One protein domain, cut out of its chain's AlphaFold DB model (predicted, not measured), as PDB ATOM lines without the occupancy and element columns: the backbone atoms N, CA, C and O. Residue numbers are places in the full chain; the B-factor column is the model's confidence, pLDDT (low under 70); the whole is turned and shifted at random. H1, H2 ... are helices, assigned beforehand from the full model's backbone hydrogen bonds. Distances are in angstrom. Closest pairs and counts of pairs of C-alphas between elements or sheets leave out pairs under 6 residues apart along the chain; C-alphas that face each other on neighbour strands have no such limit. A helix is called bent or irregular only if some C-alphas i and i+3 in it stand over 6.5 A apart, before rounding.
ATOM      1  N   TRP A   8      31.596   3.307  36.738       77.88
ATOM      2  CA  TRP A   8      30.959   2.226  35.980       77.88
ATOM      3  C   TRP A   8      29.451   2.122  36.246       77.88
ATOM      4  O   TRP A   8      28.718   1.708  35.359       77.88
ATOM      5  N   VAL A   9      28.964   2.555  37.418       84.56
ATOM      6  CA  VAL A   9      27.532   2.498  37.779       84.56
ATOM      7  C   VAL A   9      26.643   3.254  36.777       84.56
ATOM      8  O   VAL A   9      25.651   2.686  36.329       84.56
ATOM      9  N   PRO A  10      26.978   4.489  36.352       86.31
ATOM     10  CA  PRO A  10      26.217   5.184  35.317       86.31
ATOM     11  C   PRO A  10      26.247   4.483  33.961       86.31
ATOM     12  O   PRO A  10      25.223   4.417  33.291       86.31
ATOM     13  N   ALA A  11      27.407   3.956  33.562       87.00
ATOM     14  CA  ALA A  11      27.551   3.249  32.294       87.00
ATOM     15  C   ALA A  11      26.736   1.947  32.292       87.00
ATOM     16  O   ALA A  11      26.016   1.675  31.336       87.00
ATOM     17  N   ALA A  12      26.779   1.192  33.392       89.25
ATOM     18  CA  ALA A  12      25.986  -0.013  33.583       89.25
ATOM     19  C   ALA A  12      24.484   0.292  33.603       89.25
ATOM     20  O   ALA A  12      23.718  -0.424  32.969       89.25
ATOM     21  N   ALA A  13      24.059   1.375  34.264       88.62
ATOM     22  CA  ALA A  13      22.664   1.809  34.246       88.62
ATOM     23  C   ALA A  13      22.201   2.181  32.829       88.62
ATOM     24  O   ALA A  13      21.140   1.738  32.404       88.62
ATOM     25  N   GLY A  14      23.016   2.926  32.074       89.75
ATOM     26  CA  GLY A  14      22.724   3.254  30.677       89.75
ATOM     27  C   GLY A  14      22.623   2.017  29.783       89.75
ATOM     28  O   GLY A  14      21.658   1.878  29.037       89.75
ATOM     29  N   ALA A  15      23.575   1.088  29.906       92.19
ATOM     30  CA  ALA A  15      23.561  -0.176  29.170       92.19
ATOM     31  C   ALA A  15      22.351  -1.050  29.540       92.19
ATOM     32  O   ALA A  15      21.704  -1.605  28.656       92.19
ATOM     33  N   ALA A  16      21.998  -1.124  30.827       93.12
ATOM     34  CA  ALA A  16      20.824  -1.851  31.296       93.12
ATOM     35  C   ALA A  16      19.522  -1.234  30.764       93.12
ATOM     36  O   ALA A  16      18.648  -1.964  30.307       93.12
ATOM     37  N   SER A  17      19.398   0.096  30.768       89.38
ATOM     38  CA  SER A  17      18.239   0.799  30.205       89.38
ATOM     39  C   SER A  17      18.111   0.602  28.693       89.38
ATOM     40  O   SER A  17      17.013   0.337  28.209       89.38
ATOM     41  N   ALA A  18      19.221   0.672  27.955       91.00
ATOM     42  CA  ALA A  18      19.253   0.380  26.523       91.00
ATOM     43  C   ALA A  18      18.853  -1.078  26.232       91.00
ATOM     44  O   ALA A  18      18.003  -1.331  25.379       91.00
ATOM     45  N   GLY A  19      19.413  -2.030  26.984       92.12
ATOM     46  CA  GLY A  19      19.086  -3.450  26.874       92.12
ATOM     47  C   GLY A  19      17.631  -3.754  27.225       92.12
ATOM     48  O   GLY A  19      16.990  -4.527  26.522       92.12
ATOM     49  N   ALA A  20      17.075  -3.112  28.254       90.31
ATOM     50  CA  ALA A  20      15.667  -3.251  28.617       90.31
ATOM     51  C   ALA A  20      14.739  -2.727  27.514       90.31
ATOM     52  O   ALA A  20      13.741  -3.370  27.200       90.31
ATOM     53  N   LEU A  21      15.084  -1.594  26.896       87.31
ATOM     54  CA  LEU A  21      14.313  -1.021  25.796       87.31
ATOM     55  C   LEU A  21      14.349  -1.930  24.550       87.31
ATOM     56  O   LEU A  21      13.316  -2.190  23.937       87.31
ATOM     57  N   LEU A  22      15.521  -2.481  24.220       89.56
ATOM     58  CA  LEU A  22      15.668  -3.453  23.133       89.56
ATOM     59  C   LEU A  22      14.940  -4.774  23.436       89.56
ATOM     60  O   LEU A  22      14.273  -5.330  22.568       89.56
ATOM     61  N   GLY A  23      15.031  -5.259  24.674       89.19
ATOM     62  CA  GLY A  23      14.314  -6.445  25.135       89.19
ATOM     63  C   GLY A  23      12.800  -6.259  25.085       89.19
ATOM     64  O   GLY A  23      12.091  -7.181  24.694       89.19
ATOM     65  N   LEU A  24      12.303  -5.060  25.399       86.31
ATOM     66  CA  LEU A  24      10.894  -4.705  25.247       86.31
ATOM     67  C   LEU A  24      10.464  -4.738  23.775       86.31
ATOM     68  O   LEU A  24       9.417  -5.304  23.477       86.31
ATOM     69  N   PHE A  25      11.280  -4.211  22.858       86.75
ATOM     70  CA  PHE A  25      11.019  -4.287  21.415       86.75
ATOM     71  C   PHE A  25      10.944  -5.742  20.916       86.75
ATOM     72  O   PHE A  25       9.928  -6.150  20.351       86.75
ATOM     73  N   ILE A  26      11.981  -6.547  21.179       87.69
ATOM     74  CA  ILE A  26      12.046  -7.950  20.738       87.69
ATOM     75  C   ILE A  26      10.931  -8.771  21.393       87.69
ATOM     76  O   ILE A  26      10.250  -9.542  20.717       87.69
ATOM     77  N   GLY A  27      10.727  -8.603  22.700       86.19
ATOM     78  CA  GLY A  27       9.722  -9.327  23.472       86.19
ATOM     79  C   GLY A  27       8.300  -9.018  23.014       86.19
ATOM     80  O   GLY A  27       7.520  -9.947  22.817       86.19
ATOM     81  N   ALA A  28       7.976  -7.744  22.771       81.88
ATOM     82  CA  ALA A  28       6.664  -7.345  22.267       81.88
ATOM     83  C   ALA A  28       6.376  -7.941  20.879       81.88
ATOM     84  O   ALA A  28       5.296  -8.492  20.668       81.88
ATOM     85  N   LEU A  29       7.340  -7.891  19.951       82.00
ATOM     86  CA  LEU A  29       7.170  -8.449  18.602       82.00
ATOM     87  C   LEU A  29       7.110  -9.978  18.595       82.00
ATOM     88  O   LEU A  29       6.292 -10.559  17.881       82.00
ATOM     89  N   THR A  30       7.934 -10.629  19.415       84.06
ATOM     90  CA  THR A  30       7.946 -12.092  19.531       84.06
ATOM     91  C   THR A  30       6.640 -12.602  20.134       84.06
ATOM     92  O   THR A  30       6.109 -13.598  19.657       84.06
ATOM     93  N   LEU A  31       6.095 -11.910  21.143       80.69
ATOM     94  CA  LEU A  31       4.819 -12.275  21.760       80.69
ATOM     95  C   LEU A  31       3.633 -12.074  20.808       80.69
ATOM     96  O   LEU A  31       2.688 -12.858  20.837       80.69
ATOM     97  N   ALA A  32       3.672 -11.028  19.979       75.50
ATOM     98  CA  ALA A  32       2.610 -10.744  19.019       75.50
ATOM     99  C   ALA A  32       2.648 -11.661  17.780       75.50
ATOM    100  O   ALA A  32       1.607 -11.902  17.177       75.50
ATOM    101  N   ASN A  33       3.825 -12.161  17.386       76.38
ATOM    102  CA  ASN A  33       3.982 -13.057  16.236       76.38
ATOM    103  C   ASN A  33       5.004 -14.174  16.512       76.38
ATOM    104  O   ASN A  33       4.700 -15.153  17.188       76.38
ATOM    105  N   LYS A  34       6.201 -14.058  15.921       82.06
ATOM    106  CA  LYS A  34       7.330 -14.985  16.034       82.06
ATOM    107  C   LYS A  34       8.636 -14.197  16.030       82.06
ATOM    108  O   LYS A  34       8.666 -13.034  15.623       82.06
ATOM    109  N   PHE A  35       9.710 -14.840  16.466       83.88
ATOM    110  CA  PHE A  35      11.017 -14.206  16.611       83.88
ATOM    111  C   PHE A  35      11.599 -13.713  15.276       83.88
ATOM    112  O   PHE A  35      12.237 -12.664  15.234       83.88
ATOM    113  N   GLU A  36      11.333 -14.414  14.177       84.12
ATOM    114  CA  GLU A  36      11.828 -14.063  12.841       84.12
ATOM    115  C   GLU A  36      11.333 -12.676  12.401       84.12
ATOM    116  O   GLU A  36      12.112 -11.867  11.903       84.12
ATOM    117  N   TYR A  37      10.075 -12.345  12.705       79.81
ATOM    118  CA  TYR A  37       9.507 -11.025  12.422       79.81
ATOM    119  C   TYR A  37      10.165  -9.910  13.238       79.81
ATOM    120  O   TYR A  37      10.293  -8.787  12.756       79.81
ATOM    121  N   ALA A  38      10.605 -10.199  14.468       82.31
ATOM    122  CA  ALA A  38      11.321  -9.215  15.275       82.31
ATOM    123  C   ALA A  38      12.665  -8.830  14.636       82.31
ATOM    124  O   ALA A  38      13.072  -7.672  14.728       82.31
ATOM    125  N   LEU A  39      13.332  -9.778  13.965       86.25
ATOM    126  CA  LEU A  39      14.583  -9.533  13.242       86.25
ATOM    127  C   LEU A  39      14.356  -8.760  11.938       86.25
ATOM    128  O   LEU A  39      15.088  -7.813  11.658       86.25
ATOM    129  N   GLU A  40      13.331  -9.122  11.165       85.38
ATOM    130  CA  GLU A  40      12.970  -8.399   9.936       85.38
ATOM    131  C   GLU A  40      12.607  -6.937  10.233       85.38
ATOM    132  O   GLU A  40      13.100  -6.012   9.580       85.38
ATOM    133  N   GLU A  41      11.803  -6.715  11.273       84.12
ATOM    134  CA  GLU A  41      11.398  -5.375  11.693       84.12
ATOM    135  C   GLU A  41      12.570  -4.580  12.290       84.12
ATOM    136  O   GLU A  41      12.692  -3.375  12.049       84.12
ATOM    137  N   PHE A  42      13.474  -5.248  13.021       86.56
ATOM    138  CA  PHE A  42      14.724  -4.645  13.487       86.56
ATOM    139  C   PHE A  42      15.557  -4.122  12.316       86.56
ATOM    140  O   PHE A  42      16.022  -2.985  12.369       86.56
ATOM    141  N   GLU A  43      15.730  -4.908  11.251       88.00
ATOM    142  CA  GLU A  43      16.489  -4.481  10.070       88.00
ATOM    143  C   GLU A  43      15.807  -3.319   9.339       88.00
ATOM    144  O   GLU A  43      16.472  -2.345   8.971       88.00
ATOM    145  N   ARG A  44      14.474  -3.352   9.219       85.38
ATOM    146  CA  ARG A  44      13.693  -2.258   8.619       85.38
ATOM    147  C   ARG A  44      13.852  -0.942   9.381       85.38
ATOM    148  O   ARG A  44      14.004   0.118   8.772       85.38
ATOM    149  N   LEU A  45      13.819  -0.996  10.712       84.12
ATOM    150  CA  LEU A  45      13.858   0.181  11.588       84.12
ATOM    151  C   LEU A  45      15.237   0.459  12.192       84.12
ATOM    152  O   LEU A  45      15.349   1.343  13.045       84.12
ATOM    153  N   ARG A  46      16.291  -0.239  11.753       88.19
ATOM    154  CA  ARG A  46      17.610  -0.269  12.411       88.19
ATOM    155  C   ARG A  46      18.124   1.103  12.830       88.19
ATOM    156  O   ARG A  46      18.557   1.281  13.962       88.19
ATOM    157  N   TRP A  47      18.032   2.099  11.953       88.50
ATOM    158  CA  TRP A  47      18.557   3.440  12.212       88.50
ATOM    159  C   TRP A  47      17.748   4.187  13.275       88.50
ATOM    160  O   TRP A  47      18.331   4.782  14.182       88.50
ATOM    161  N   TRP A  48      16.418   4.101  13.209       85.50
ATOM    162  CA  TRP A  48      15.509   4.691  14.197       85.50
ATOM    163  C   TRP A  48      15.676   4.032  15.563       85.50
ATOM    164  O   TRP A  48      15.780   4.709  16.587       85.50
ATOM    165  N   LEU A  49      15.751   2.704  15.564       85.94
ATOM    166  CA  LEU A  49      15.856   1.897  16.765       85.94
ATOM    167  C   LEU A  49      17.205   2.090  17.465       85.94
ATOM    168  O   LEU A  49      17.235   2.328  18.671       85.94
ATOM    169  N   ILE A  50      18.313   2.071  16.716       89.88
ATOM    170  CA  ILE A  50      19.650   2.351  17.258       89.88
ATOM    171  C   ILE A  50      19.699   3.765  17.844       89.88
ATOM    172  O   ILE A  50      20.203   3.935  18.953       89.88
ATOM    173  N   ALA A  51      19.148   4.768  17.153       88.81
ATOM    174  CA  ALA A  51      19.119   6.141  17.652       88.81
ATOM    175  C   ALA A  51      18.322   6.270  18.964       88.81
ATOM    176  O   ALA A  51      18.794   6.907  19.909       88.81
ATOM    177  N   LEU A  52      17.153   5.627  19.055       86.12
ATOM    178  CA  LEU A  52      16.338   5.592  20.275       86.12
ATOM    179  C   LEU A  52      17.053   4.885  21.428       86.12
ATOM    180  O   LEU A  52      17.159   5.445  22.518       86.12
ATOM    181  N   VAL A  53      17.564   3.676  21.190       89.94
ATOM    182  CA  VAL A  53      18.224   2.847  22.211       89.94
ATOM    183  C   VAL A  53      19.500   3.519  22.718       89.94
ATOM    184  O   VAL A  53      19.715   3.597  23.931       89.94
ATOM    185  N   ALA A  54      20.320   4.060  21.815       90.75
ATOM    186  CA  ALA A  54      21.527   4.790  22.185       90.75
ATOM    187  C   ALA A  54      21.194   6.080  22.948       90.75
ATOM    188  O   ALA A  54      21.770   6.328  24.009       90.75
ATOM    189  N   GLY A  55      20.241   6.877  22.451       88.69
ATOM    190  CA  GLY A  55      19.816   8.120  23.096       88.69
ATOM    191  C   GLY A  55      19.278   7.888  24.508       88.69
ATOM    192  O   GLY A  55      19.718   8.544  25.453       88.69
ATOM    193  N   PHE A  56      18.404   6.896  24.673       87.81
ATOM    194  CA  PHE A  56      17.847   6.534  25.973       87.81
ATOM    195  C   PHE A  56      18.919   6.012  26.941       87.81
ATOM    196  O   PHE A  56      18.959   6.422  28.103       87.81
ATOM    197  N   GLY A  57      19.841   5.165  26.469       89.38
ATOM    198  CA  GLY A  57      20.962   4.676  27.276       89.38
ATOM    199  C   GLY A  57      21.886   5.802  27.757       89.38
ATOM    200  O   GLY A  57      22.256   5.843  28.935       89.38
ATOM    201  N   ILE A  58      22.211   6.759  26.880       89.75
ATOM    202  CA  ILE A  58      22.999   7.953  27.234       89.75
ATOM    203  C   ILE A  58      22.254   8.793  28.275       89.75
ATOM    204  O   ILE A  58      22.838   9.173  29.296       89.75
ATOM    205  N   GLN A  59      20.963   9.054  28.060       89.38
ATOM    206  CA  GLN A  59      20.152   9.837  28.986       89.38
ATOM    207  C   GLN A  59      20.067   9.172  30.373       89.38
ATOM    208  O   GLN A  59      20.250   9.845  31.392       89.38
ATOM    209  N   ALA A  60      19.869   7.853  30.429       87.25
ATOM    210  CA  ALA A  60      19.829   7.078  31.670       87.25
ATOM    211  C   ALA A  60      21.179   7.076  32.413       87.25
ATOM    212  O   ALA A  60      21.216   7.179  33.650       87.25
ATOM    213  N   ALA A  61      22.296   7.033  31.680       88.62
ATOM    214  CA  ALA A  61      23.631   7.157  32.259       88.62
ATOM    215  C   ALA A  61      23.850   8.548  32.879       88.62
ATOM    216  O   ALA A  61      24.268   8.653  34.039       88.62
ATOM    217  N   LEU A  62      23.521   9.622  32.151       85.50
ATOM    218  CA  LEU A  62      23.624  11.000  32.650       85.50
ATOM    219  C   LEU A  62      22.740  11.221  33.882       85.50
ATOM    220  O   LEU A  62      23.207  11.750  34.892       85.50
ATOM    221  N   TYR A  63      21.499  10.738  33.847       85.56
ATOM    222  CA  TYR A  63      20.591  10.808  34.987       85.56
ATOM    223  C   TYR A  63      21.141  10.079  36.212       85.56
ATOM    224  O   TYR A  63      21.128  10.627  37.312       85.56
ATOM    225  N   THR A  64      21.691   8.875  36.035       86.19
ATOM    226  CA  THR A  64      22.315   8.133  37.138       86.19
ATOM    227  C   THR A  64      23.484   8.910  37.742       86.19
ATOM    228  O   THR A  64      23.626   8.944  38.966       86.19
ATOM    229  N   ARG A  65      24.282   9.614  36.924       84.50
ATOM    230  CA  ARG A  65      25.341  10.509  37.431       84.50
ATOM    231  C   ARG A  65      24.770  11.641  38.267       84.50
ATOM    232  O   ARG A  65      25.235  11.856  39.385       84.50
ATOM    233  N   VAL A  66      23.765  12.334  37.739       81.88
ATOM    234  CA  VAL A  66      23.093  13.443  38.423       81.88
ATOM    235  C   VAL A  66      22.473  12.966  39.737       81.88
ATOM    236  O   VAL A  66      22.683  13.589  40.773       81.88
ATOM    237  N   LYS A  67      21.792  11.819  39.738       83.62
ATOM    238  CA  LYS A  67      21.182  11.207  40.926       83.62
ATOM    239  C   LYS A  67      22.206  10.853  42.000       83.62
ATOM    240  O   LYS A  67      21.971  11.114  43.179       83.62
ATOM    241  N   LEU A  68      23.341  10.278  41.608       80.94
ATOM    242  CA  LEU A  68      24.411   9.933  42.543       80.94
ATOM    243  C   LEU A  68      25.106  11.176  43.111       80.94
ATOM    244  O   LEU A  68      25.443  11.184  44.293       80.94
ATOM    245  N   ALA A  69      25.289  12.218  42.299       77.38
ATOM    246  CA  ALA A  69      25.987  13.438  42.698       77.38
ATOM    247  C   ALA A  69      25.103  14.443  43.459       77.38
ATOM    248  O   ALA A  69      25.599  15.176  44.309       77.38
ATOM    249  N   ALA A  70      23.799  14.476  43.182       71.06
ATOM    250  CA  ALA A  70      22.888  15.515  43.655       71.06
ATOM    251  C   ALA A  70      21.714  14.958  44.479       71.06
ATOM    252  O   ALA A  70      20.629  15.524  44.393       71.06
ATOM    253  N   ARG A  71      21.930  13.890  45.275       62.69
ATOM    254  CA  ARG A  71      20.942  13.061  46.026       62.69
ATOM    255  C   ARG A  71      19.686  13.751  46.619       62.69
ATOM    256  O   ARG A  71      18.729  13.044  46.900       62.69
ATOM    257  N   ALA A  72      19.650  15.075  46.789       53.62
ATOM    258  CA  ALA A  72      18.515  15.850  47.304       53.62
ATOM    259  C   ALA A  72      17.814  16.809  46.299       53.62
ATOM    260  O   ALA A  72      16.835  17.444  46.676       53.62
ATOM    261  N   ARG A  73      18.269  16.968  45.041       62.59
ATOM    262  CA  ARG A  73      17.750  17.999  44.096       62.59
ATOM    263  C   ARG A  73      17.398  17.496  42.688       62.59
ATOM    264  O   ARG A  73      17.464  18.253  41.724       62.59
ATOM    265  N   THR A  74      17.014  16.230  42.537       68.88
ATOM    266  CA  THR A  74      16.845  15.607  41.210       68.88
ATOM    267  C   THR A  74      15.408  15.444  40.726       68.88
ATOM    268  O   THR A  74      15.223  14.839  39.680       68.88
ATOM    269  N   GLN A  75      14.386  15.981  41.403       74.38
ATOM    270  CA  GLN A  75      12.986  15.733  41.010       74.38
ATOM    271  C   GLN A  75      12.677  16.102  39.552       74.38
ATOM    272  O   GLN A  75      12.089  15.296  38.838       74.38
ATOM    273  N   ALA A  76      13.146  17.260  39.080       70.44
ATOM    274  CA  ALA A  76      12.959  17.667  37.688       70.44
ATOM    275  C   ALA A  76      13.723  16.760  36.703       70.44
ATOM    276  O   ALA A  76      13.197  16.402  35.657       70.44
ATOM    277  N   ALA A  77      14.932  16.317  37.068       72.44
ATOM    278  CA  ALA A  77      15.706  15.371  36.267       72.44
ATOM    279  C   ALA A  77      15.023  13.989  36.190       72.44
ATOM    280  O   ALA A  77      14.948  13.377  35.128       72.44
ATOM    281  N   THR A  78      14.475  13.510  37.306       78.06
ATOM    282  CA  THR A  78      13.715  12.257  37.362       78.06
ATOM    283  C   THR A  78      12.472  12.322  36.483       78.06
ATOM    284  O   THR A  78      12.226  11.391  35.719       78.06
ATOM    285  N   ALA A  79      11.704  13.413  36.579       77.62
ATOM    286  CA  ALA A  79      10.484  13.602  35.800       77.62
ATOM    287  C   ALA A  79      10.765  13.582  34.294       77.62
ATOM    288  O   ALA A  79      10.025  12.966  33.534       77.62
ATOM    289  N   GLU A  80      11.867  14.190  33.864       76.94
ATOM    290  CA  GLU A  80      12.219  14.256  32.451       76.94
ATOM    291  C   GLU A  80      12.667  12.918  31.864       76.94
ATOM    292  O   GLU A  80      12.256  12.571  30.763       76.94
ATOM    293  N   VAL A  81      13.453  12.129  32.602       78.62
ATOM    294  CA  VAL A  81      13.841  10.773  32.166       78.62
ATOM    295  C   VAL A  81      12.637   9.837  32.145       78.62
ATOM    296  O   VAL A  81      12.522   9.000  31.253       78.62
ATOM    297  N   ALA A  82      11.722   9.981  33.107       78.50
ATOM    298  CA  ALA A  82      10.472   9.230  33.107       78.50
ATOM    299  C   ALA A  82       9.593   9.610  31.905       78.50
ATOM    300  O   ALA A  82       9.055   8.725  31.244       78.50
ATOM    301  N   ALA A  83       9.493  10.904  31.585       78.19
ATOM    302  CA  ALA A  83       8.747  11.382  30.428       78.19
ATOM    303  C   ALA A  83       9.366  10.896  29.108       78.19
ATOM    304  O   ALA A  83       8.664  10.308  28.289       78.19
ATOM    305  N   SER A  84      10.674  11.072  28.902       77.94
ATOM    306  CA  SER A  84      11.334  10.647  27.658       77.94
ATOM    307  C   SER A  84      11.375   9.129  27.492       77.94
ATOM    308  O   SER A  84      11.171   8.625  26.384       77.94
ATOM    309  N   GLY A  85      11.563   8.392  28.589       78.00
ATOM    310  CA  GLY A  85      11.473   6.936  28.612       78.00
ATOM    311  C   GLY A  85      10.068   6.439  28.307       78.00
ATOM    312  O   GLY A  85       9.912   5.536  27.489       78.00
ATOM    313  N   GLY A  86       9.046   7.070  28.891       80.94
ATOM    314  CA  GLY A  86       7.644   6.776  28.600       80.94
ATOM    315  C   GLY A  86       7.284   7.041  27.139       80.94
ATOM    316  O   GLY A  86       6.655   6.199  26.507       80.94
ATOM    317  N   VAL A  87       7.744   8.159  26.568       81.31
ATOM    318  CA  VAL A  87       7.544   8.471  25.144       81.31
ATOM    319  C   VAL A  87       8.290   7.477  24.247       81.31
ATOM    320  O   VAL A  87       7.719   7.020  23.265       81.31
ATOM    321  N   SER A  88       9.526   7.093  24.582       76.31
ATOM    322  CA  SER A  88      10.309   6.125  23.793       76.31
ATOM    323  C   SER A  88       9.695   4.725  23.821       76.31
ATOM    324  O   SER A  88       9.512   4.109  22.772       76.31
ATOM    325  N   ALA A  89       9.328   4.233  25.007       78.44
ATOM    326  CA  ALA A  89       8.651   2.948  25.160       78.44
ATOM    327  C   ALA A  89       7.260   2.976  24.512       78.44
ATOM    328  O   ALA A  89       6.884   2.031  23.826       78.44
ATOM    329  N   GLY A  90       6.520   4.077  24.664       79.06
ATOM    330  CA  GLY A  90       5.232   4.288  24.008       79.06
ATOM    331  C   GLY A  90       5.347   4.293  22.485       79.06
ATOM    332  O   GLY A  90       4.550   3.638  21.826       79.06
ATOM    333  N   ALA A  91       6.364   4.952  21.923       76.12
ATOM    334  CA  ALA A  91       6.630   4.960  20.485       76.12
ATOM    335  C   ALA A  91       6.984   3.564  19.952       76.12
ATOM    336  O   ALA A  91       6.519   3.182  18.880       76.12
ATOM    337  N   MET A  92       7.752   2.782  20.713       76.75
ATOM    338  CA  MET A  92       8.037   1.385  20.378       76.75
ATOM    339  C   MET A  92       6.795   0.502  20.449       76.75
ATOM    340  O   MET A  92       6.527  -0.273  19.544       76.75
ATOM    341  N   LEU A  93       5.994   0.618  21.506       75.12
ATOM    342  CA  LEU A  93       4.763  -0.162  21.608       75.12
ATOM    343  C   LEU A  93       3.764   0.240  20.520       75.12
ATOM    344  O   LEU A  93       3.129  -0.632  19.931       75.12
ATOM    345  N   ALA A  94       3.673   1.530  20.193       73.06
ATOM    346  CA  ALA A  94       2.886   2.036  19.073       73.06
ATOM    347  C   ALA A  94       3.335   1.416  17.745       73.06
ATOM    348  O   ALA A  94       2.487   0.952  16.983       73.06
ATOM    349  N   CYS A  95       4.647   1.323  17.498       69.19
ATOM    350  CA  CYS A  95       5.174   0.677  16.298       69.19
ATOM    351  C   CYS A  95       5.048  -0.852  16.293       69.19
ATOM    352  O   CYS A  95       5.277  -1.449  15.255       69.19
ATOM    353  N   CYS A  96       4.708  -1.484  17.418       71.00
ATOM    354  CA  CYS A  96       4.396  -2.917  17.495       71.00
ATOM    355  C   CYS A  96       2.880  -3.191  17.484       71.00
ATOM    356  O   CYS A  96       2.449  -4.325  17.271       71.00
ATOM    357  N   SER A  97       2.054  -2.170  17.735       69.19
ATOM    358  CA  SER A  97       0.605  -2.310  17.938       69.19
ATOM    359  C   SER A  97      -0.150  -2.698  16.669       69.19
ATOM    360  O   SER A  97      -1.261  -3.217  16.761       69.19
ATOM    361  N   HIS A  98       0.449  -2.516  15.490       65.00
ATOM    362  CA  HIS A  98      -0.157  -2.951  14.232       65.00
ATOM    363  C   HIS A  98      -0.222  -4.470  14.066       65.00
ATOM    364  O   HIS A  98      -0.960  -4.968  13.223       65.00
ATOM    365  N   TYR A  99       0.501  -5.219  14.898       61.69
ATOM    366  CA  TYR A  99       0.377  -6.672  14.980       61.69
ATOM    367  C   TYR A  99      -0.677  -7.127  15.989       61.69
ATOM    368  O   TYR A  99      -1.155  -8.256  15.913       61.69
ATOM    369  N   LEU A 100      -1.099  -6.248  16.903       58.75
ATOM    370  CA  LEU A 100      -2.118  -6.563  17.905       58.75
ATOM    371  C   LEU A 100      -3.490  -6.840  17.260       58.75
ATOM    372  O   LEU A 100      -4.290  -7.604  17.800       58.75
ATOM    373  N   THR A 101      -3.728  -6.298  16.061       57.34
ATOM    374  CA  THR A 101      -4.896  -6.620  15.227       57.34
ATOM    375  C   THR A 101      -4.949  -8.058  14.735       57.34
ATOM    376  O   THR A 101      -6.045  -8.532  14.451       57.34
ATOM    377  N   ASN A 102      -3.819  -8.772  14.669       55.72
ATOM    378  CA  ASN A 102      -3.814 -10.192  14.295       55.72
ATOM    379  C   ASN A 102      -4.334 -11.097  15.427       55.72
ATOM    380  O   ASN A 102      -4.718 -12.231  15.161       55.72
ATOM    381  N   ILE A 103      -4.358 -10.608  16.675       54.59
ATOM    382  CA  ILE A 103      -4.750 -11.392  17.859       54.59
ATOM    383  C   ILE A 103      -6.163 -11.031  18.346       54.59
ATOM    384  O   ILE A 103      -6.888 -11.912  18.806       54.59
ATOM    385  N   LEU A 104      -6.593  -9.766  18.234       52.16
ATOM    386  CA  LEU A 104      -7.936  -9.339  18.651       52.16
ATOM    387  C   LEU A 104      -8.693  -8.650  17.503       52.16
ATOM    388  O   LEU A 104      -8.465  -7.464  17.258       52.16
ATOM    389  N   PRO A 105      -9.663  -9.324  16.851       56.16
ATOM    390  CA  PRO A 105     -10.560  -8.699  15.885       56.16
ATOM    391  C   PRO A 105     -11.667  -7.937  16.633       56.16
ATOM    392  O   PRO A 105     -12.850  -8.253  16.544       56.16
ATOM    393  N   ILE A 106     -11.277  -6.943  17.432       66.12
ATOM    394  CA  ILE A 106     -12.195  -6.004  18.081       66.12
ATOM    395  C   ILE A 106     -12.134  -4.710  17.274       66.12
ATOM    396  O   ILE A 106     -11.060  -4.143  17.098       66.12
ATOM    397  N   VAL A 107     -13.285  -4.213  16.817       58.53
ATOM    398  CA  VAL A 107     -13.405  -3.041  15.922       58.53
ATOM    399  C   VAL A 107     -12.601  -1.822  16.418       58.53
ATOM    400  O   VAL A 107     -11.998  -1.109  15.618       58.53
ATOM    401  N   GLY A 108     -12.513  -1.620  17.740       61.88
ATOM    402  CA  GLY A 108     -11.703  -0.558  18.352       61.88
ATOM    403  C   GLY A 108     -10.183  -0.774  18.275       61.88
ATOM    404  O   GLY A 108      -9.442   0.191  18.098       61.88
ATOM    405  N   VAL A 109      -9.709  -2.021  18.345       65.38
ATOM    406  CA  VAL A 109      -8.283  -2.371  18.189       65.38
ATOM    407  C   VAL A 109      -7.860  -2.212  16.729       65.38
ATOM    408  O   VAL A 109      -6.764  -1.726  16.466       65.38
ATOM    409  N   SER A 110      -8.751  -2.510  15.780       66.19
ATOM    410  CA  SER A 110      -8.514  -2.308  14.345       66.19
ATOM    411  C   SER A 110      -8.365  -0.837  13.961       66.19
ATOM    412  O   SER A 110      -7.428  -0.483  13.246       66.19
ATOM    413  N   ALA A 111      -9.235   0.038  14.476       68.94
ATOM    414  CA  ALA A 111      -9.132   1.479  14.239       68.94
ATOM    415  C   ALA A 111      -7.878   2.088  14.896       68.94
ATOM    416  O   ALA A 111      -7.181   2.892  14.275       68.94
ATOM    417  N   LEU A 112      -7.560   1.672  16.129       69.75
ATOM    418  CA  LEU A 112      -6.357   2.116  16.835       69.75
ATOM    419  C   LEU A 112      -5.081   1.643  16.129       69.75
ATOM    420  O   LEU A 112      -4.160   2.430  15.944       69.75
ATOM    421  N   SER A 113      -5.040   0.390  15.684       68.81
ATOM    422  CA  SER A 113      -3.931  -0.177  14.912       68.81
ATOM    423  C   SER A 113      -3.703   0.588  13.610       68.81
ATOM    424  O   SER A 113      -2.594   1.059  13.379       68.81
ATOM    425  N   MET A 114      -4.758   0.852  12.830       71.12
ATOM    426  CA  MET A 114      -4.650   1.631  11.591       71.12
ATOM    427  C   MET A 114      -4.118   3.054  11.838       71.12
ATOM    428  O   MET A 114      -3.301   3.560  11.065       71.12
ATOM    429  N   PHE A 115      -4.544   3.696  12.930       73.75
ATOM    430  CA  PHE A 115      -4.016   4.995  13.345       73.75
ATOM    431  C   PHE A 115      -2.533   4.907  13.742       73.75
ATOM    432  O   PHE A 115      -1.720   5.708  13.281       73.75
ATOM    433  N   LEU A 116      -2.158   3.918  14.555       72.38
ATOM    434  CA  LEU A 116      -0.785   3.734  15.032       72.38
ATOM    435  C   LEU A 116       0.183   3.369  13.899       72.38
ATOM    436  O   LEU A 116       1.296   3.892  13.885       72.38
ATOM    437  N   THR A 117      -0.239   2.569  12.914       71.38
ATOM    438  CA  THR A 117       0.556   2.292  11.705       71.38
ATOM    439  C   THR A 117       0.768   3.559  10.886       71.38
ATOM    440  O   THR A 117       1.891   3.857  10.489       71.38
ATOM    441  N   ARG A 118      -0.293   4.348  10.669       75.44
ATOM    442  CA  ARG A 118      -0.219   5.572   9.857       75.44
ATOM    443  C   ARG A 118       0.707   6.630  10.459       75.44
ATOM    444  O   ARG A 118       1.368   7.348   9.718       75.44
ATOM    445  N   TYR A 119       0.758   6.725  11.785       73.56
ATOM    446  CA  TYR A 119       1.596   7.695  12.496       73.56
ATOM    447  C   TYR A 119       2.858   7.073  13.112       73.56
ATOM    448  O   TYR A 119       3.529   7.725  13.914       73.56
ATOM    449  N   GLN A 120       3.225   5.844  12.729       75.94
ATOM    450  CA  GLN A 120       4.385   5.123  13.266       75.94
ATOM    451  C   GLN A 120       5.661   5.976  13.206       75.94
ATOM    452  O   GLN A 120       6.351   6.157  14.213       75.94
ATOM    453  N   THR A 121       5.958   6.540  12.034       78.31
ATOM    454  CA  THR A 121       7.133   7.393  11.821       78.31
ATOM    455  C   THR A 121       7.087   8.632  12.712       78.31
ATOM    456  O   THR A 121       8.095   8.994  13.317       78.31
ATOM    457  N   SER A 122       5.913   9.247  12.872       78.75
ATOM    458  CA  SER A 122       5.721  10.419  13.732       78.75
ATOM    459  C   SER A 122       6.006  10.101  15.204       78.75
ATOM    460  O   SER A 122       6.661  10.898  15.879       78.75
ATOM    461  N   PHE A 123       5.607   8.920  15.691       77.75
ATOM    462  CA  PHE A 123       5.923   8.467  17.050       77.75
ATOM    463  C   PHE A 123       7.417   8.197  17.254       77.75
ATOM    464  O   PHE A 123       7.973   8.604  18.275       77.75
ATOM    465  N   LEU A 124       8.090   7.564  16.288       81.19
ATOM    466  CA  LEU A 124       9.538   7.327  16.358       81.19
ATOM    467  C   LEU A 124      10.324   8.645  16.373       81.19
ATOM    468  O   LEU A 124      11.221   8.822  17.199       81.19
ATOM    469  N   VAL A 125       9.947   9.592  15.513       82.75
ATOM    470  CA  VAL A 125      10.523  10.944  15.476       82.75
ATOM    471  C   VAL A 125      10.321  11.652  16.817       82.75
ATOM    472  O   VAL A 125      11.285  12.159  17.394       82.75
ATOM    473  N   LEU A 126       9.097  11.638  17.354       80.12
ATOM    474  CA  LEU A 126       8.780  12.197  18.670       80.12
ATOM    475  C   LEU A 126       9.644  11.564  19.777       80.12
ATOM    476  O   LEU A 126      10.182  12.287  20.619       80.12
ATOM    477  N   GLY A 127       9.829  10.243  19.757       81.31
ATOM    478  CA  GLY A 127      10.696   9.533  20.698       81.31
ATOM    479  C   GLY A 127      12.156   9.984  20.628       81.31
ATOM    480  O   GLY A 127      12.762  10.279  21.661       81.31
ATOM    481  N   ILE A 128      12.715  10.115  19.422       83.81
ATOM    482  CA  ILE A 128      14.096  10.586  19.232       83.81
ATOM    483  C   ILE A 128      14.255  12.025  19.728       83.81
ATOM    484  O   ILE A 128      15.190  12.314  20.478       83.81
ATOM    485  N   PHE A 129      13.337  12.923  19.361       82.06
ATOM    486  CA  PHE A 129      13.379  14.310  19.828       82.06
ATOM    487  C   PHE A 129      13.241  14.412  21.347       82.06
ATOM    488  O   PHE A 129      13.946  15.209  21.967       82.06
ATOM    489  N   SER A 130      12.393  13.584  21.956       78.56
ATOM    490  CA  SER A 130      12.233  13.522  23.409       78.56
ATOM    491  C   SER A 130      13.523  13.078  24.111       78.56
ATOM    492  O   SER A 130      13.954  13.719  25.071       78.56
ATOM    493  N   ASN A 131      14.219  12.062  23.585       83.81
ATOM    494  CA  ASN A 131      15.536  11.656  24.093       83.81
ATOM    495  C   ASN A 131      16.598  12.751  23.917       83.81
ATOM    496  O   ASN A 131      17.437  12.951  24.801       83.81
ATOM    497  N   LEU A 132      16.569  13.482  22.799       83.12
ATOM    498  CA  LEU A 132      17.499  14.583  22.556       83.12
ATOM    499  C   LEU A 132      17.254  15.746  23.529       83.12
ATOM    500  O   LEU A 132      18.208  16.258  24.119       83.12
ATOM    501  N   ALA A 133      15.990  16.123  23.739       79.81
ATOM    502  CA  ALA A 133      15.582  17.132  24.717       79.81
ATOM    503  C   ALA A 133      16.008  16.739  26.135       79.81
ATOM    504  O   ALA A 133      16.714  17.503  26.795       79.81
ATOM    505  N   GLY A 134      15.692  15.504  26.528       80.31
ATOM    506  CA  GLY A 134      16.078  14.911  27.801       80.31
ATOM    507  C   GLY A 134      17.584  14.934  28.052       80.31
ATOM    508  O   GLY A 134      18.059  15.316  29.125       80.31
ATOM    509  N   THR A 135      18.360  14.567  27.034       84.31
ATOM    510  CA  THR A 135      19.827  14.595  27.082       84.31
ATOM    511  C   THR A 135      20.353  16.024  27.222       84.31
ATOM    512  O   THR A 135      21.195  16.291  28.084       84.31
ATOM    513  N   ALA A 136      19.830  16.964  26.429       82.88
ATOM    514  CA  ALA A 136      20.217  18.372  26.480       82.88
ATOM    515  C   ALA A 136      19.910  19.008  27.845       82.88
ATOM    516  O   ALA A 136      20.736  19.753  28.381       82.88
ATOM    517  N   TYR A 137      18.763  18.686  28.447       80.62
ATOM    518  CA  TYR A 137      18.441  19.148  29.790       80.62
ATOM    519  C   TYR A 137      19.377  18.569  30.847       80.62
ATOM    520  O   TYR A 137      19.826  19.313  31.720       80.62
ATOM    521  N   MET A 138      19.711  17.275  30.781       82.00
ATOM    522  CA  MET A 138      20.657  16.687  31.737       82.00
ATOM    523  C   MET A 138      22.016  17.369  31.665       82.00
ATOM    524  O   MET A 138      22.591  17.698  32.702       82.00
ATOM    525  N   LEU A 139      22.498  17.657  30.457       81.31
ATOM    526  CA  LEU A 139      23.738  18.403  30.258       81.31
ATOM    527  C   LEU A 139      23.639  19.835  30.806       81.31
ATOM    528  O   LEU A 139      24.542  20.275  31.518       81.31
ATOM    529  N   TYR A 140      22.524  20.533  30.565       79.62
ATOM    530  CA  TYR A 140      22.249  21.849  31.155       79.62
ATOM    531  C   TYR A 140      22.264  21.809  32.690       79.62
ATOM    532  O   TYR A 140      22.898  22.651  33.334       79.62
ATOM    533  N   PHE A 141      21.586  20.824  33.283       79.75
ATOM    534  CA  PHE A 141      21.525  20.637  34.727       79.75
ATOM    535  C   PHE A 141      22.924  20.380  35.296       79.75
ATOM    536  O   PHE A 141      23.328  21.015  36.270       79.75
ATOM    537  N   MET A 142      23.697  19.504  34.652       80.00
ATOM    538  CA  MET A 142      25.066  19.200  35.060       80.00
ATOM    539  C   MET A 142      25.985  20.419  34.961       80.00
ATOM    540  O   MET A 142      26.733  20.667  35.902       80.00
ATOM    541  N   GLN A 143      25.909  21.215  33.889       79.81
ATOM    542  CA  GLN A 143      26.711  22.437  33.753       79.81
ATOM    543  C   GLN A 143      26.359  23.459  34.839       79.81
ATOM    544  O   GLN A 143      27.252  24.007  35.484       79.81
ATOM    545  N   ARG A 144      25.063  23.680  35.099       76.88
ATOM    546  CA  ARG A 144      24.602  24.650  36.104       76.88
ATOM    547  C   ARG A 144      24.993  24.265  37.534       76.88
ATOM    548  O   ARG A 144      25.142  25.144  38.377       76.88
ATOM    549  N   HIS A 145      25.156  22.972  37.798       76.44
ATOM    550  CA  HIS A 145      25.524  22.442  39.109       76.44
ATOM    551  C   HIS A 145      26.989  21.984  39.211       76.44
ATOM    552  O   HIS A 145      27.366  21.417  40.234       76.44
ATOM    553  N   GLY A 146      27.821  22.224  38.189       74.69
ATOM    554  CA  GLY A 146      29.246  21.862  38.207       74.69
ATOM    555  C   GLY A 146      29.516  20.351  38.224       74.69
ATOM    556  O   GLY A 146      30.531  19.910  38.751       74.69
ATOM    557  N   LEU A 147      28.602  19.547  37.673       77.06
ATOM    558  CA  LEU A 147      28.644  18.078  37.671       77.06
ATOM    559  C   LEU A 147      29.135  17.482  36.342       77.06
ATOM    560  O   LEU A 147      28.945  16.287  36.103       77.06
ATOM    561  N   LEU A 148      29.706  18.300  35.452       71.38
ATOM    562  CA  LEU A 148      30.162  17.860  34.132       71.38
ATOM    563  C   LEU A 148      31.198  16.722  34.246       71.38
ATOM    564  O   LEU A 148      32.069  16.758  35.118       71.38
ATOM    565  N   PRO A 149      31.114  15.681  33.398       65.06
ATOM    566  CA  PRO A 149      32.072  14.590  33.431       65.06
ATOM    567  C   PRO A 149      33.397  15.028  32.802       65.06
ATOM    568  O   PRO A 149      33.407  15.540  31.687       65.06
ATOM    569  N   ARG A 150      34.513  14.690  33.463       59.69
ATOM    570  CA  ARG A 150      35.893  14.957  33.005       59.69
ATOM    571  C   ARG A 150      36.232  14.496  31.578       59.69
ATOM    572  O   ARG A 150      37.202  14.962  31.003       59.69
ATOM    573  N   PHE A 151      35.444  13.580  31.010       54.66
ATOM    574  CA  PHE A 151      35.625  13.046  29.654       54.66
ATOM    575  C   PHE A 151      34.884  13.832  28.561       54.66
ATOM    576  O   PHE A 151      35.194  13.673  27.384       54.66
ATOM    577  N   ALA A 152      33.904  14.668  28.909       55.16
ATOM    578  CA  ALA A 152      33.103  15.389  27.925       55.16
ATOM    579  C   ALA A 152      33.740  16.747  27.634       55.16
ATOM    580  O   ALA A 152      33.327  17.728  28.241       55.16
ATOM    581  N   GLY A 153      34.747  16.773  26.746       53.44
ATOM    582  CA  GLY A 153      35.349  17.972  26.137       53.44
ATOM    583  C   GLY A 153      35.080  19.264  26.908       53.44
ATOM    584  O   GLY A 153      34.331  20.112  26.420       53.44
ATOM    585  N   GLU A 154      35.619  19.363  28.132       51.62
ATOM    586  CA  GLU A 154      35.165  20.325  29.152       51.62
ATOM    587  C   GLU A 154      35.187  21.764  28.621       51.62
ATOM    588  O   GLU A 154      34.338  22.574  28.970       51.62
ATOM    589  N   GLY A 155      36.093  22.064  27.687       55.50
ATOM    590  CA  GLY A 155      36.195  23.367  27.038       55.50
ATOM    591  C   GLY A 155      35.114  23.693  26.000       55.50
ATOM    592  O   GLY A 155      34.875  24.876  25.781       55.50
ATOM    593  N   ALA A 156      34.471  22.714  25.357       59.78
ATOM    594  CA  ALA A 156      33.448  22.945  24.330       59.78
ATOM    595  C   ALA A 156      32.036  22.976  24.936       59.78
ATOM    596  O   ALA A 156      31.292  23.930  24.710       59.78
ATOM    597  N   LEU A 157      31.690  21.994  25.781       62.72
ATOM    598  CA  LEU A 157      30.380  21.971  26.446       62.72
ATOM    599  C   LEU A 157      30.229  23.079  27.493       62.72
ATOM    600  O   LEU A 157      29.143  23.639  27.611       62.72
ATOM    601  N   ALA A 158      31.294  23.443  28.218       61.28
ATOM    602  CA  ALA A 158      31.204  24.524  29.201       61.28
ATOM    603  C   ALA A 158      31.025  25.912  28.560       61.28
ATOM    604  O   ALA A 158      30.522  26.815  29.226       61.28
ATOM    605  N   ARG A 159      31.404  26.082  27.282       62.22
ATOM    606  CA  ARG A 159      31.195  27.323  26.511       62.22
ATOM    607  C   ARG A 159      29.828  27.388  25.835       62.22
ATOM    608  O   ARG A 159      29.372  28.478  25.501       62.22
ATOM    609  N   CYS A 160      29.159  26.252  25.639       63.62
ATOM    610  CA  CYS A 160      27.809  26.240  25.098       63.62
ATOM    611  C   CYS A 160      26.826  26.842  26.109       63.62
ATOM    612  O   CYS A 160      26.761  26.434  27.271       63.62
ATOM    613  N   ASN A 161      26.008  27.793  25.651       70.94
ATOM    614  CA  ASN A 161      24.885  28.295  26.430       70.94
ATOM    615  C   ASN A 161      23.786  27.223  26.464       70.94
ATOM    616  O   ASN A 161      22.867  27.219  25.643       70.94
ATOM    617  N   MET A 162      23.880  26.290  27.414       67.75
ATOM    618  CA  MET A 162      22.939  25.172  27.502       67.75
ATOM    619  C   MET A 162      21.500  25.622  27.811       67.75
ATOM    620  O   MET A 162      20.562  24.875  27.546       67.75
ATOM    621  N   LYS A 163      21.290  26.865  28.279       64.38
ATOM    622  CA  LYS A 163      19.947  27.459  28.401       64.38
ATOM    623  C   LYS A 163      19.327  27.699  27.020       64.38
ATOM    624  O   LYS A 163      18.159  27.375  26.818       64.38
ATOM    625  N   THR A 164      20.114  28.226  26.080       71.12
ATOM    626  CA  THR A 164      19.703  28.412  24.681       71.12
ATOM    627  C   THR A 164      19.495  27.071  24.004       71.12
ATOM    628  O   THR A 164      18.450  26.871  23.402       71.12
ATOM    629  N   VAL A 165      20.428  26.129  24.159       68.31
ATOM    630  CA  VAL A 165      20.297  24.800  23.545       68.31
ATOM    631  C   VAL A 165      19.050  24.084  24.043       68.31
ATOM    632  O   VAL A 165      18.271  23.640  23.220       68.31
ATOM    633  N   ARG A 166      18.776  24.066  25.353       69.56
ATOM    634  CA  ARG A 166      17.533  23.493  25.886       69.56
ATOM    635  C   ARG A 166      16.293  24.148  25.272       69.56
ATOM    636  O   ARG A 166      15.391  23.446  24.835       69.56
ATOM    637  N   ASN A 167      16.233  25.481  25.237       72.19
ATOM    638  CA  ASN A 167      15.074  26.187  24.687       72.19
ATOM    639  C   ASN A 167      14.911  25.935  23.177       72.19
ATOM    640  O   ASN A 167      13.788  25.773  22.713       72.19
ATOM    641  N   VAL A 168      16.014  25.849  22.430       73.50
ATOM    642  CA  VAL A 168      16.017  25.488  21.006       73.50
ATOM    643  C   VAL A 168      15.569  24.043  20.823       73.50
ATOM    644  O   VAL A 168      14.702  23.796  19.999       73.50
ATOM    645  N   THR A 169      16.072  23.090  21.609       72.62
ATOM    646  CA  THR A 169      15.654  21.684  21.521       72.62
ATOM    647  C   THR A 169      14.174  21.512  21.863       72.62
ATOM    648  O   THR A 169      13.493  20.744  21.194       72.62
ATOM    649  N   LEU A 170      13.644  22.264  22.835       72.56
ATOM    650  CA  LEU A 170      12.211  22.268  23.148       72.56
ATOM    651  C   LEU A 170      11.374  22.899  22.025       72.56
ATOM    652  O   LEU A 170      10.352  22.336  21.648       72.56
ATOM    653  N   ALA A 171      11.808  24.034  21.469       75.62
ATOM    654  CA  ALA A 171      11.098  24.713  20.384       75.62
ATOM    655  C   ALA A 171      11.105  23.886  19.088       75.62
ATOM    656  O   ALA A 171      10.062  23.698  18.468       75.62
ATOM    657  N   VAL A 172      12.267  23.346  18.715       75.19
ATOM    658  CA  VAL A 172      12.431  22.457  17.559       75.19
ATOM    659  C   VAL A 172      11.680  21.149  17.782       75.19
ATOM    660  O   VAL A 172      11.006  20.693  16.868       75.19
ATOM    661  N   GLY A 173      11.730  20.574  18.987       68.62
ATOM    662  CA  GLY A 173      10.981  19.366  19.332       68.62
ATOM    663  C   GLY A 173       9.472  19.572  19.209       68.62
ATOM    664  O   GLY A 173       8.809  18.795  18.533       68.62
ATOM    665  N   ALA A 174       8.930  20.654  19.775       73.06
ATOM    666  CA  ALA A 174       7.512  20.986  19.637       73.06
ATOM    667  C   ALA A 174       7.121  21.210  18.166       73.06
ATOM    668  O   ALA A 174       6.129  20.652  17.706       73.06
ATOM    669  N   ALA A 175       7.924  21.964  17.410       74.12
ATOM    670  CA  ALA A 175       7.672  22.220  15.995       74.12
ATOM    671  C   ALA A 175       7.744  20.943  15.142       74.12
ATOM    672  O   ALA A 175       6.887  20.743  14.289       74.12
ATOM    673  N   ALA A 176       8.716  20.061  15.388       68.81
ATOM    674  CA  ALA A 176       8.879  18.802  14.664       68.81
ATOM    675  C   ALA A 176       7.744  17.815  14.957       68.81
ATOM    676  O   ALA A 176       7.293  17.117  14.054       68.81
ATOM    677  N   VAL A 177       7.256  17.783  16.199       67.81
ATOM    678  CA  VAL A 177       6.099  16.969  16.590       67.81
ATOM    679  C   VAL A 177       4.837  17.498  15.933       67.81
ATOM    680  O   VAL A 177       4.111  16.734  15.316       67.81
ATOM    681  N   ILE A 178       4.594  18.808  15.997       73.62
ATOM    682  CA  ILE A 178       3.449  19.424  15.320       73.62
ATOM    683  C   ILE A 178       3.532  19.142  13.812       73.62
ATOM    684  O   ILE A 178       2.575  18.640  13.230       73.62
ATOM    685  N   ALA A 179       4.691  19.369  13.189       71.31
ATOM    686  CA  ALA A 179       4.903  19.122  11.766       71.31
ATOM    687  C   ALA A 179       4.711  17.648  11.376       71.31
ATOM    688  O   ALA A 179       4.150  17.386  10.315       71.31
ATOM    689  N   SER A 180       5.102  16.686  12.218       66.44
ATOM    690  CA  SER A 180       4.938  15.254  11.923       66.44
ATOM    691  C   SER A 180       3.483  14.770  11.981       66.44
ATOM    692  O   SER A 180       3.187  13.697  11.452       66.44
ATOM    693  N   PHE A 181       2.565  15.549  12.566       67.62
ATOM    694  CA  PHE A 181       1.119  15.310  12.459       67.62
ATOM    695  C   PHE A 181       0.507  15.900  11.179       67.62
ATOM    696  O   PHE A 181      -0.469  15.351  10.674       67.62
ATOM    697  N   PHE A 182       1.073  16.986  10.635       69.31
ATOM    698  CA  PHE A 182       0.592  17.618   9.396       69.31
ATOM    699  C   PHE A 182       1.210  17.022   8.124       69.31
ATOM    700  O   PHE A 182       0.567  17.019   7.077       69.31
ATOM    701  N   PHE A 183       2.423  16.477   8.224       62.59
ATOM    702  CA  PHE A 183       3.119  15.767   7.154       62.59
ATOM    703  C   PHE A 183       3.418  14.335   7.613       62.59
ATOM    704  O   PHE A 183       4.570  14.032   7.937       62.59
TER     705      PHE A 183
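AT A GLANCE: This is residues 8 to 183 of the 186 residues of an uncharacterized protein of Candidatus Tectomicrobia bacterium RIFCSPLOWO2_12_FULL_69_37 (UniProt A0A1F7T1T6). Four long helices run up and down as a bundle, H1, H2b, H3 and H5, with H1 and H5 on opposite sides of the pair H2b and H3; H7 packs along H5 as a fifth long rod, on the side away from H1. At one end of the bundle the bent helix H2 turns sharply between its short arm H2a and its long arm H2b, and H4 folds back from the last residues of H3; at the opposite end the link from H5 to H7 loops out through tiny H6. The printed part has 176 residues with seven named helices, H1 to H7 in order, and no named strand: the class is all helix. It is compact, with a radius of gyration of the C-alphas of 17.8 A, and only just elongated, spanning 55 by 36 by 29 A.

HOW THE PARTS SIT: H2, residues 35 to 69, was assigned as one helix by its hydrogen bonds but is bent: C-alphas 44 and 47 are 8.3 A apart, and its arms H2a, residues 35 to 44, and H2b, residues 47 to 69, stand about perpendicular at 87 degrees. H2b touches H1, residues 8 to 32, opposite ways at a steep tilt of 39 degrees; the closest C-alphas, of Gly 14 and Gly 57, are 4.1 A apart. H2b touches H5, residues 120 to 144, the same way at a shallow tilt of 27 degrees, closest at the C-alphas of Gln 59 and Thr 135, 5.1 A. H3, residues 75 to 102, is the hub; it forms a hairpin with H2b, closest at the C-alphas of Tyr 63 and Ala 77, 6.8 A. H3 touches H5 opposite ways at 13 degrees, a shallow tilt, with the C-alphas of Ser 88 and Gly 127 closest at 4.6 A. With residues 94 to 101 alone H3 touches H4, residues 107 to 118, at 67 degrees, a steep tilt only just short of about perpendicular; the C-alphas of His 98 and Ser 113 are closest, 4.7 A. H7, residues 162 to 182, touches H5 opposite ways at a shallow tilt of 9 degrees, closest at the C-alphas of Tyr 140 and Met 162, 5.0 A. H1 touches H2a with residues 25 to 30 alone, closest at the C-alphas of Leu 29 and Ala 38, 5.4 A. H6, residues 154 to 157, touches no helix. Every O i to N i+4 pair is within hydrogen-bond range in H1, H2a, H2b, H4, H5 and H7, and 19 of 24 in H3; H6 is too short for such a pair.

IN THESE COORDINATES: H1 begins at C-alpha 8 (30.959, 2.226, 35.980) and is 35.5 A long. H2a measures 14.6 A and H2b 32.9 A, ending at C-alpha 69 (25.987, 13.438, 42.698). H3, 40.8 A, has a kink of 39 degrees near residue 96 and is only just irregular: C-alphas 95 and 98 are 6.8 A apart. H4 is 16.9 A, H5 36.2 A, H6 5.7 A and H7 29.7 A, ending at C-alpha 182 (0.592, 17.618, 9.396).

THE WHOLE: The C-alphas farthest apart, of Pro 105 and Gly 155, are 57.8 A apart. The printed part has no cut and no long link. Mean pLDDT of the printed part is 76.5, and 45 residues are under 70, among them 97 to 113 and 149 to 160.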